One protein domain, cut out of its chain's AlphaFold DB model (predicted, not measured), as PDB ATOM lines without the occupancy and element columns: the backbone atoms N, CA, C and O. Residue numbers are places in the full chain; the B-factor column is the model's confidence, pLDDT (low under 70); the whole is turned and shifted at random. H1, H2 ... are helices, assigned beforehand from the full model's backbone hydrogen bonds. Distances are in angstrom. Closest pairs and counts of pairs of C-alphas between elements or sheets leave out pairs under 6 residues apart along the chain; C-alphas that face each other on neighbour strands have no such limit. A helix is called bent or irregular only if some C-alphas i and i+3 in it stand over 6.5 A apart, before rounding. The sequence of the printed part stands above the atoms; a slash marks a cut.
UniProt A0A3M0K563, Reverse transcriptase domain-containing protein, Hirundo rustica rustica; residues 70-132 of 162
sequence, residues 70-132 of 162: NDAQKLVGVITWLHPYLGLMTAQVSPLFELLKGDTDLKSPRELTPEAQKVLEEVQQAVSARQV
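This is residues 70 to 132 of the 162 residues of the protein "Reverse transcriptase domain-containing protein" of Hirundo rustica rustica (UniProt A0A3M0K563). Three helices stand round a triangle: H1 and the short H2 lie side by side and run opposite ways, and H3 is set at a slant to both. The loop of residues 99 to 113 reaches out at one end of the long axis, and the last residues after H3 make the other end. The printed part has 63 residues with three named helices in the order H1, H2, H3 and no named strand; the class is all helix. It is compact, with a radius of gyration of the C-alphas of 12.1 A, yet elongated in outline, 40 by 21 by 17 A.

H1, residues 70 to 85, and H2, residues 90 to 98, are close but not clearly touching, at a shallow tilt of 11 degrees, opposite ways; their closest C-alphas, Val 76 and Phe 97, are 6.6 A apart. H3, residues 114 to 129, touches H2 with residues 115 to 120 alone, at a steep tilt of 53 degrees, opposite ways; the closest C-alphas, Pro 95 and Ala 116, are 4.9 A apart. H1 and H3 are close but not clearly touching, at a steep tilt of 44 degrees, the same way; the closest C-alphas, Ile 79 and Val 123, are 7.8 A apart. Every O i to N i+4 pair is within hydrogen-bond range in H3, against 10 of 12 in H1 and 2 of 5 in H2, where 4 of 6 O i to N i+3 pairs are within range.

H1 begins at C-alpha 70, (152.152, 209.602, 204.537), and measures 24.3 A; it is irregular, with C-alphas 81 and 84 7.3 A apart. H2 measures 12.3 A from C-alpha 90, (169.340, 201.634, 214.897), and is irregular, with C-alphas 92 and 95 7.4 A apart. H3 measures 22.7 A and ends at C-alpha 129, (157.541, 189.287, 223.287).

The two C-alphas farthest apart, those of Asp 103 and Val 132, are 40.0 A apart. The link from H1 to H2 is tight, and that from H2 to H3 is long, 15 residues. The printed part has no cut, its mean pLDDT is 91.9, and no printed residue is under 70.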
ATOM      1  N   ASN A  70     152.926 209.419 203.307       95.38
ATOM      2  CA  ASN A  70     152.152 209.602 204.537       95.38
ATOM      3  C   ASN A  70     151.993 208.298 205.341       95.38
ATOM      4  O   ASN A  70     152.084 208.307 206.569       95.38
ATOM      5  N   ASP A  71     151.780 207.164 204.667       94.88
ATOM      6  CA  ASP A  71     151.699 205.861 205.339       94.88
ATOM      7  C   ASP A  71     153.058 205.464 205.927       94.88
ATOM      8  O   ASP A  71     153.127 205.011 207.072       94.88
ATOM      9  N   ALA A  72     154.143 205.702 205.180       95.00
ATOM     10  CA  ALA A  72     155.508 205.466 205.648       95.00
ATOM     11  C   ALA A  72     155.843 206.327 206.877       95.00
ATOM     12  O   ALA A  72     156.383 205.821 207.855       95.00
ATOM     13  N   GLN A  73     155.467 207.608 206.875       94.56
ATOM     14  CA  GLN A  73     155.667 208.514 208.010       94.56
ATOM     15  C   GLN A  73     154.914 208.055 209.259       94.56
ATOM     16  O   GLN A  73     155.483 208.062 210.349       94.56
ATOM     17  N   LYS A  74     153.656 207.616 209.119       93.19
ATOM     18  CA  LYS A  74     152.887 207.057 210.241       93.19
ATOM     19  C   LYS A  74     153.549 205.802 210.797       93.19
ATOM     20  O   LYS A  74     153.690 205.681 212.012       93.19
ATOM     21  N   LEU A  75     153.982 204.898 209.917       93.50
ATOM     22  CA  LEU A  75     154.670 203.671 210.306       93.50
ATOM     23  C   LEU A  75     155.969 203.979 211.059       93.50
ATOM     24  O   LEU A  75     156.154 203.519 212.184       93.50
ATOM     25  N   VAL A  76     156.843 204.800 210.475       93.19
ATOM     26  CA  VAL A  76     158.124 205.175 211.087       93.19
ATOM     27  C   VAL A  76     157.914 205.959 212.383       93.19
ATOM     28  O   VAL A  76     158.668 205.761 213.332       93.19
ATOM     29  N   GLY A  77     156.871 206.786 212.480       92.88
ATOM     30  CA  GLY A  77     156.506 207.483 213.716       92.88
ATOM     31  C   GLY A  77     156.185 206.519 214.859       92.88
ATOM     32  O   GLY A  77     156.732 206.655 215.954       92.88
ATOM     33  N   VAL A  78     155.367 205.495 214.592       90.94
ATOM     34  CA  VAL A  78     155.048 204.437 215.566       90.94
ATOM     35  C   VAL A  78     156.303 203.654 215.963       90.94
ATOM     36  O   VAL A  78     156.531 203.409 217.146       90.94
ATOM     37  N   ILE A  79     157.145 203.295 214.994       90.94
ATOM     38  CA  ILE A  79     158.370 202.523 215.246       90.94
ATOM     39  C   ILE A  79     159.381 203.336 216.051       90.94
ATOM     40  O   ILE A  79     159.961 202.812 216.995       90.94
ATOM     41  N   THR A  80     159.546 204.621 215.743       90.06
ATOM     42  CA  THR A  80     160.427 205.532 216.492       90.06
ATOM     43  C   THR A  80     159.972 205.669 217.940       90.06
ATOM     44  O   THR A  80     160.799 205.659 218.848       90.06
ATOM     45  N   TRP A  81     158.658 205.751 218.164       88.31
ATOM     46  CA  TRP A  81     158.087 205.809 219.504       88.31
ATOM     47  C   TRP A  81     158.324 204.510 220.301       88.31
ATOM     48  O   TRP A  81     158.630 204.562 221.491       88.31
ATOM     49  N   LEU A  82     158.257 203.347 219.646       88.31
ATOM     50  CA  LEU A  82     158.518 202.048 220.274       88.31
ATOM     51  C   LEU A  82     160.007 201.750 220.487       88.31
ATOM     52  O   LEU A  82     160.357 201.060 221.441       88.31
ATOM     53  N   HIS A  83     160.879 202.245 219.607       87.00
ATOM     54  CA  HIS A  83     162.280 201.833 219.496       87.00
ATOM     55  C   HIS A  83     163.055 201.751 220.826       87.00
ATOM     56  O   HIS A  83     163.723 200.734 221.028       87.00
ATOM     57  N   PRO A  84     162.937 202.712 221.772       85.19
ATOM     58  CA  PRO A  84     163.662 202.656 223.047       85.19
ATOM     59  C   PRO A  84     163.384 201.397 223.876       85.19
ATOM     60  O   PRO A  84     164.223 200.965 224.659       85.19
ATOM     61  N   TYR A  85     162.214 200.795 223.691       84.06
ATOM     62  CA  TYR A  85     161.758 199.637 224.451       84.06
ATOM     63  C   TYR A  85     162.002 198.314 223.720       84.06
ATOM     64  O   TYR A  85     161.893 197.234 224.302       84.06
ATOM     65  N   LEU A  86     162.338 198.388 222.431       85.75
ATOM     66  CA  LEU A  86     162.502 197.227 221.575       85.75
ATOM     67  C   LEU A  86     163.930 196.720 221.519       85.75
ATOM     68  O   LEU A  86     164.147 195.825 220.727       85.75
ATOM     69  N   GLY A  87     164.906 197.243 222.267       84.31
ATOM     70  CA  GLY A  87     166.282 196.706 222.290       84.31
ATOM     71  C   GLY A  87     166.831 196.258 220.921       84.31
ATOM     72  O   GLY A  87     167.500 195.231 220.839       84.31
ATOM     73  N   LEU A  88     166.425 196.949 219.852       87.81
ATOM     74  CA  LEU A  88     166.827 196.733 218.471       87.81
ATOM     75  C   LEU A  88     167.858 197.817 218.179       87.81
ATOM     76  O   LEU A  88     167.758 198.936 218.683       87.81
ATOM     77  N   MET A  89     168.871 197.489 217.391       86.12
ATOM     78  CA  MET A  89     169.867 198.473 217.001       86.12
ATOM     79  C   MET A  89     169.289 199.393 215.928       86.12
ATOM     80  O   MET A  89     168.594 198.941 215.018       86.12
ATOM     81  N   THR A  90     169.691 200.665 215.948       85.31
ATOM     82  CA  THR A  90     169.340 201.634 214.897       85.31
ATOM     83  C   THR A  90     169.688 201.115 213.497       85.31
ATOM     84  O   THR A  90     168.938 201.326 212.549       85.31
ATOM     85  N   ALA A  91     170.798 200.382 213.366       86.25
ATOM     86  CA  ALA A  91     171.192 199.751 212.110       86.25
ATOM     87  C   ALA A  91     170.175 198.696 211.631       86.25
ATOM     88  O   ALA A  91     169.878 198.651 210.438       86.25
ATOM     89  N   GLN A  92     169.596 197.906 212.544       88.25
ATOM     90  CA  GLN A  92     168.577 196.900 212.218       88.25
ATOM     91  C   GLN A  92     167.283 197.554 211.733       88.25
ATOM     92  O   GLN A  92     166.695 197.091 210.764       88.25
ATOM     93  N   VAL A  93     166.862 198.660 212.355       91.69
ATOM     94  CA  VAL A  93     165.628 199.365 211.963       91.69
ATOM     95  C   VAL A  93     165.800 200.310 210.768       91.69
ATOM     96  O   VAL A  93     164.807 200.792 210.224       91.69
ATOM     97  N   SER A  94     167.038 200.555 210.325       92.81
ATOM     98  CA  SER A  94     167.363 201.503 209.251       92.81
ATOM     99  C   SER A  94     166.577 201.318 207.942       92.81
ATOM    100  O   SER A  94     166.146 202.342 207.404       92.81
ATOM    101  N   PRO A  95     166.269 200.094 207.452       95.25
ATOM    102  CA  PRO A  95     165.538 199.928 206.192       95.25
ATOM    103  C   PRO A  95     164.148 200.576 206.190       95.25
ATOM    104  O   PRO A  95     163.657 200.990 205.145       95.25
ATOM    105  N   LEU A  96     163.515 200.726 207.358       93.94
ATOM    106  CA  LEU A  96     162.223 201.404 207.479       93.94
ATOM    107  C   LEU A  96     162.344 202.924 207.310       93.94
ATOM    108  O   LEU A  96     161.435 203.559 206.782       93.94
ATOM    109  N   PHE A  97     163.465 203.517 207.729       93.50
ATOM    110  CA  PHE A  97     163.717 204.952 207.573       93.50
ATOM    111  C   PHE A  97     164.038 205.328 206.124       93.50
ATOM    112  O   PHE A  97     163.755 206.450 205.704       93.50
ATOM    113  N   GLU A  98     164.562 204.389 205.333       94.69
ATOM    114  CA  GLU A  98     164.813 204.593 203.904       94.69
ATOM    115  C   GLU A  98     163.526 204.897 203.119       94.69
ATOM    116  O   GLU A  98     163.570 205.644 202.143       94.69
ATOM    117  N   LEU A  99     162.361 204.436 203.600       93.31
ATOM    118  CA  LEU A  99     161.045 204.742 203.015       93.31
ATOM    119  C   LEU A  99     160.720 206.246 203.009       93.31
ATOM    120  O   LEU A  99     159.886 206.698 202.222       93.31
ATOM    121  N   LEU A 100     161.359 207.025 203.888       95.19
ATOM    122  CA  LEU A 100     161.149 208.470 203.993       95.19
ATOM    123  C   LEU A 100     161.943 209.269 202.955       95.19
ATOM    124  O   LEU A 100     161.676 210.457 202.772       95.19
ATOM    125  N   LYS A 101     162.917 208.650 202.278       94.56
ATOM    126  CA  LYS A 101     163.718 209.320 201.248       94.56
ATOM    127  C   LYS A 101     162.921 209.487 199.950       94.56
ATOM    128  O   LYS A 101     161.889 208.850 199.736       94.56
ATOM    129  N   GLY A 102     163.421 210.354 199.073       93.38
ATOM    130  CA  GLY A 102     162.825 210.637 197.768       93.38
ATOM    131  C   GLY A 102     161.925 211.871 197.775       93.38
ATOM    132  O   GLY A 102     162.172 212.831 198.499       93.38
ATOM    133  N   ASP A 103     160.906 211.842 196.922       94.88
ATOM    134  CA  ASP A 103     159.941 212.926 196.735       94.88
ATOM    135  C   ASP A 103     159.170 213.236 198.027       94.88
ATOM    136  O   ASP A 103     158.679 212.326 198.695       94.88
ATOM    137  N   THR A 104     159.071 214.520 198.364       95.50
ATOM    138  CA  THR A 104     158.477 215.036 199.600       95.50
ATOM    139  C   THR A 104     156.950 215.132 199.574       95.50
ATOM    140  O   THR A 104     156.359 215.437 200.610       95.50
ATOM    141  N   ASP A 105     156.292 214.909 198.429       97.19
ATOM    142  CA  ASP A 105     154.826 214.858 198.385       97.19
ATOM    143  C   ASP A 105     154.305 213.703 199.260       97.19
ATOM    144  O   ASP A 105     154.672 212.540 199.090       97.19
ATOM    145  N   LEU A 106     153.398 214.010 200.191       96.06
ATOM    146  CA  LEU A 106     152.746 213.037 201.072       96.06
ATOM    147  C   LEU A 106     152.025 211.917 200.312       96.06
ATOM    148  O   LEU A 106     151.862 210.822 200.853       96.06
ATOM    149  N   LYS A 107     151.580 212.188 199.082       96.38
ATOM    150  CA  LYS A 107     150.910 211.226 198.197       96.38
ATOM    151  C   LYS A 107     151.874 210.480 197.281       96.38
ATOM    152  O   LYS A 107     151.433 209.592 196.554       96.38
ATOM    153  N   SER A 108     153.158 210.832 197.310       97.31
ATOM    154  CA  SER A 108     154.188 210.164 196.527       97.31
ATOM    155  C   SER A 108     154.182 208.662 196.839       97.31
ATOM    156  O   SER A 108     154.135 208.295 198.022       97.31
ATOM    157  N   PRO A 109     154.185 207.784 195.818       95.94
ATOM    158  CA  PRO A 109     154.073 206.348 196.025       95.94
ATOM    159  C   PRO A 109     155.252 205.814 196.838       95.94
ATOM    160  O   PRO A 109     156.401 206.228 196.658       95.94
ATOM    161  N   ARG A 110     154.957 204.888 197.748       95.31
ATOM    162  CA  ARG A 110     155.935 204.149 198.553       95.31
ATOM    163  C   ARG A 110     155.506 202.701 198.644       95.31
ATOM    164  O   ARG A 110     154.315 202.423 198.697       95.31
ATOM    165  N   GLU A 111     156.484 201.814 198.718       93.50
ATOM    166  CA  GLU A 111     156.275 200.385 198.913       93.50
ATOM    167  C   GLU A 111     157.313 199.869 199.908       93.50
ATOM    168  O   GLU A 111     158.432 200.384 199.975       93.50
ATOM    169  N   LEU A 112     156.931 198.871 200.703       92.88
ATOM    170  CA  LEU A 112     157.864 198.196 201.598       92.88
ATOM    171  C   LEU A 112     158.822 197.348 200.764       92.88
ATOM    172  O   LEU A 112     158.389 196.471 200.017       92.88
ATOM    173  N   THR A 113     160.124 197.588 200.909       93.25
ATOM    174  CA  THR A 113     161.124 196.670 200.359       93.25
ATOM    175  C   THR A 113     161.097 195.349 201.139       93.25
ATOM    176  O   THR A 113     160.647 195.330 202.291       93.25
ATOM    177  N   PRO A 114     161.595 194.238 200.569       94.38
ATOM    178  CA  PRO A 114     161.701 192.969 201.291       94.38
ATOM    179  C   PRO A 114     162.461 193.091 202.623       94.38
ATOM    180  O   PRO A 114     162.089 192.471 203.618       94.38
ATOM    181  N   GLU A 115     163.490 193.937 202.671       94.50
ATOM    182  CA  GLU A 115     164.273 194.210 203.878       94.50
ATOM    183  C   GLU A 115     163.441 194.969 204.915       94.50
ATOM    184  O   GLU A 115     163.411 194.579 206.081       94.50
ATOM    185  N   ALA A 116     162.723 196.019 204.500       93.75
ATOM    186  CA  ALA A 116     161.844 196.781 205.385       93.75
ATOM    187  C   ALA A 116     160.699 195.916 205.940       93.75
ATOM    188  O   ALA A 116     160.350 196.042 207.113       93.75
ATOM    189  N   GLN A 117     160.157 195.005 205.129       93.88
ATOM    190  CA  GLN A 117     159.130 194.051 205.547       93.88
ATOM    191  C   GLN A 117     159.652 193.098 206.631       93.88
ATOM    192  O   GLN A 117     159.017 192.946 207.673       93.88
ATOM    193  N   LYS A 118     160.839 192.515 206.434       94.19
ATOM    194  CA  LYS A 118     161.461 191.636 207.433       94.19
ATOM    195  C   LYS A 118     161.705 192.365 208.757       94.19
ATOM    196  O   LYS A 118     161.398 191.846 209.825       94.19
ATOM    197  N   VAL A 119     162.225 193.589 208.694       94.12
ATOM    198  CA  VAL A 119     162.460 194.408 209.892       94.12
ATOM    199  C   VAL A 119     161.144 194.752 210.595       94.12
ATOM    200  O   VAL A 119     161.085 194.754 211.823       94.12
ATOM    201  N   LEU A 120     160.070 195.013 209.845       93.38
ATOM    202  CA  LEU A 120     158.748 195.250 210.422       93.38
ATOM    203  C   LEU A 120     158.229 194.026 211.196       93.38
ATOM    204  O   LEU A 120     157.663 194.184 212.278       93.38
ATOM    205  N   GLU A 121     158.453 192.818 210.682       92.38
ATOM    206  CA  GLU A 121     158.117 191.564 211.371       92.38
ATOM    207  C   GLU A 121     158.947 191.380 212.652       92.38
ATOM    208  O   GLU A 121     158.394 191.053 213.704       92.38
ATOM    209  N   GLU A 122     160.251 191.677 212.610       92.75
ATOM    210  CA  GLU A 122     161.124 191.659 213.795       92.75
ATOM    211  C   GLU A 122     160.649 192.656 214.865       92.75
ATOM    212  O   GLU A 122     160.596 192.325 216.053       92.75
ATOM    213  N   VAL A 123     160.237 193.861 214.456       92.06
ATOM    214  CA  VAL A 123     159.641 194.876 215.340       92.06
ATOM    215  C   VAL A 123     158.339 194.367 215.963       92.06
ATOM    216  O   VAL A 123     158.148 194.495 217.173       92.06
ATOM    217  N   GLN A 124     157.448 193.759 215.177       91.31
ATOM    218  CA  GLN A 124     156.189 193.194 215.676       91.31
ATOM    219  C   GLN A 124     156.427 192.084 216.703       91.31
ATOM    220  O   GLN A 124     155.817 192.075 217.777       91.31
ATOM    221  N   GLN A 125     157.361 191.181 216.409       91.19
ATOM    222  CA  GLN A 125     157.749 190.118 217.325       91.19
ATOM    223  C   GLN A 125     158.327 190.697 218.621       91.19
ATOM    224  O   GLN A 125     157.880 190.329 219.708       91.19
ATOM    225  N   ALA A 126     159.247 191.659 218.514       90.88
ATOM    226  CA  ALA A 126     159.827 192.379 219.641       90.88
ATOM    227  C   ALA A 126     158.768 193.037 220.542       90.88
ATOM    228  O   ALA A 126     158.849 192.901 221.763       90.88
ATOM    229  N   VAL A 127     157.770 193.713 219.962       90.38
ATOM    230  CA  VAL A 127     156.667 194.352 220.706       90.38
ATOM    231  C   VAL A 127     155.851 193.318 221.477       90.38
ATOM    232  O   VAL A 127     155.509 193.544 222.637       90.38
ATOM    233  N   SER A 128     155.543 192.181 220.849       87.69
ATOM    234  CA  SER A 128     154.717 191.132 221.464       87.69
ATOM    235  C   SER A 128     155.436 190.365 222.583       87.69
ATOM    236  O   SER A 128     154.824 190.008 223.598       87.69
ATOM    237  N   ALA A 129     156.737 190.123 222.407       88.31
ATOM    238  CA  ALA A 129     157.541 189.287 223.287       88.31
ATOM    239  C   ALA A 129     158.096 190.045 224.497       88.31
ATOM    240  O   ALA A 129     158.279 189.448 225.559       88.31
ATOM    241  N   ARG A 130     158.383 191.346 224.360       88.38
ATOM    242  CA  ARG A 130     159.037 192.100 225.430       88.38
ATOM    243  C   ARG A 130     158.097 192.476 226.563       88.38
ATOM    244  O   ARG A 130     156.969 192.931 226.369       88.38
ATOM    245  N   GLN A 131     158.634 192.324 227.764       90.44
ATOM    246  CA  GLN A 131     158.053 192.787 229.009       90.44
ATOM    247  C   GLN A 131     159.171 193.128 229.989       90.44
ATOM    248  O   GLN A 131     160.281 192.609 229.869       90.44
ATOM    249  N   VAL A 132     158.857 193.969 230.966       91.06
ATOM    250  CA  VAL A 132     159.718 194.250 232.119       91.06
ATOM    251  C   VAL A 132     158.935 194.033 233.407       91.06
ATOM    252  O   VAL A 132     157.704 193.999 233.382       91.06
TER     253      VAL A 132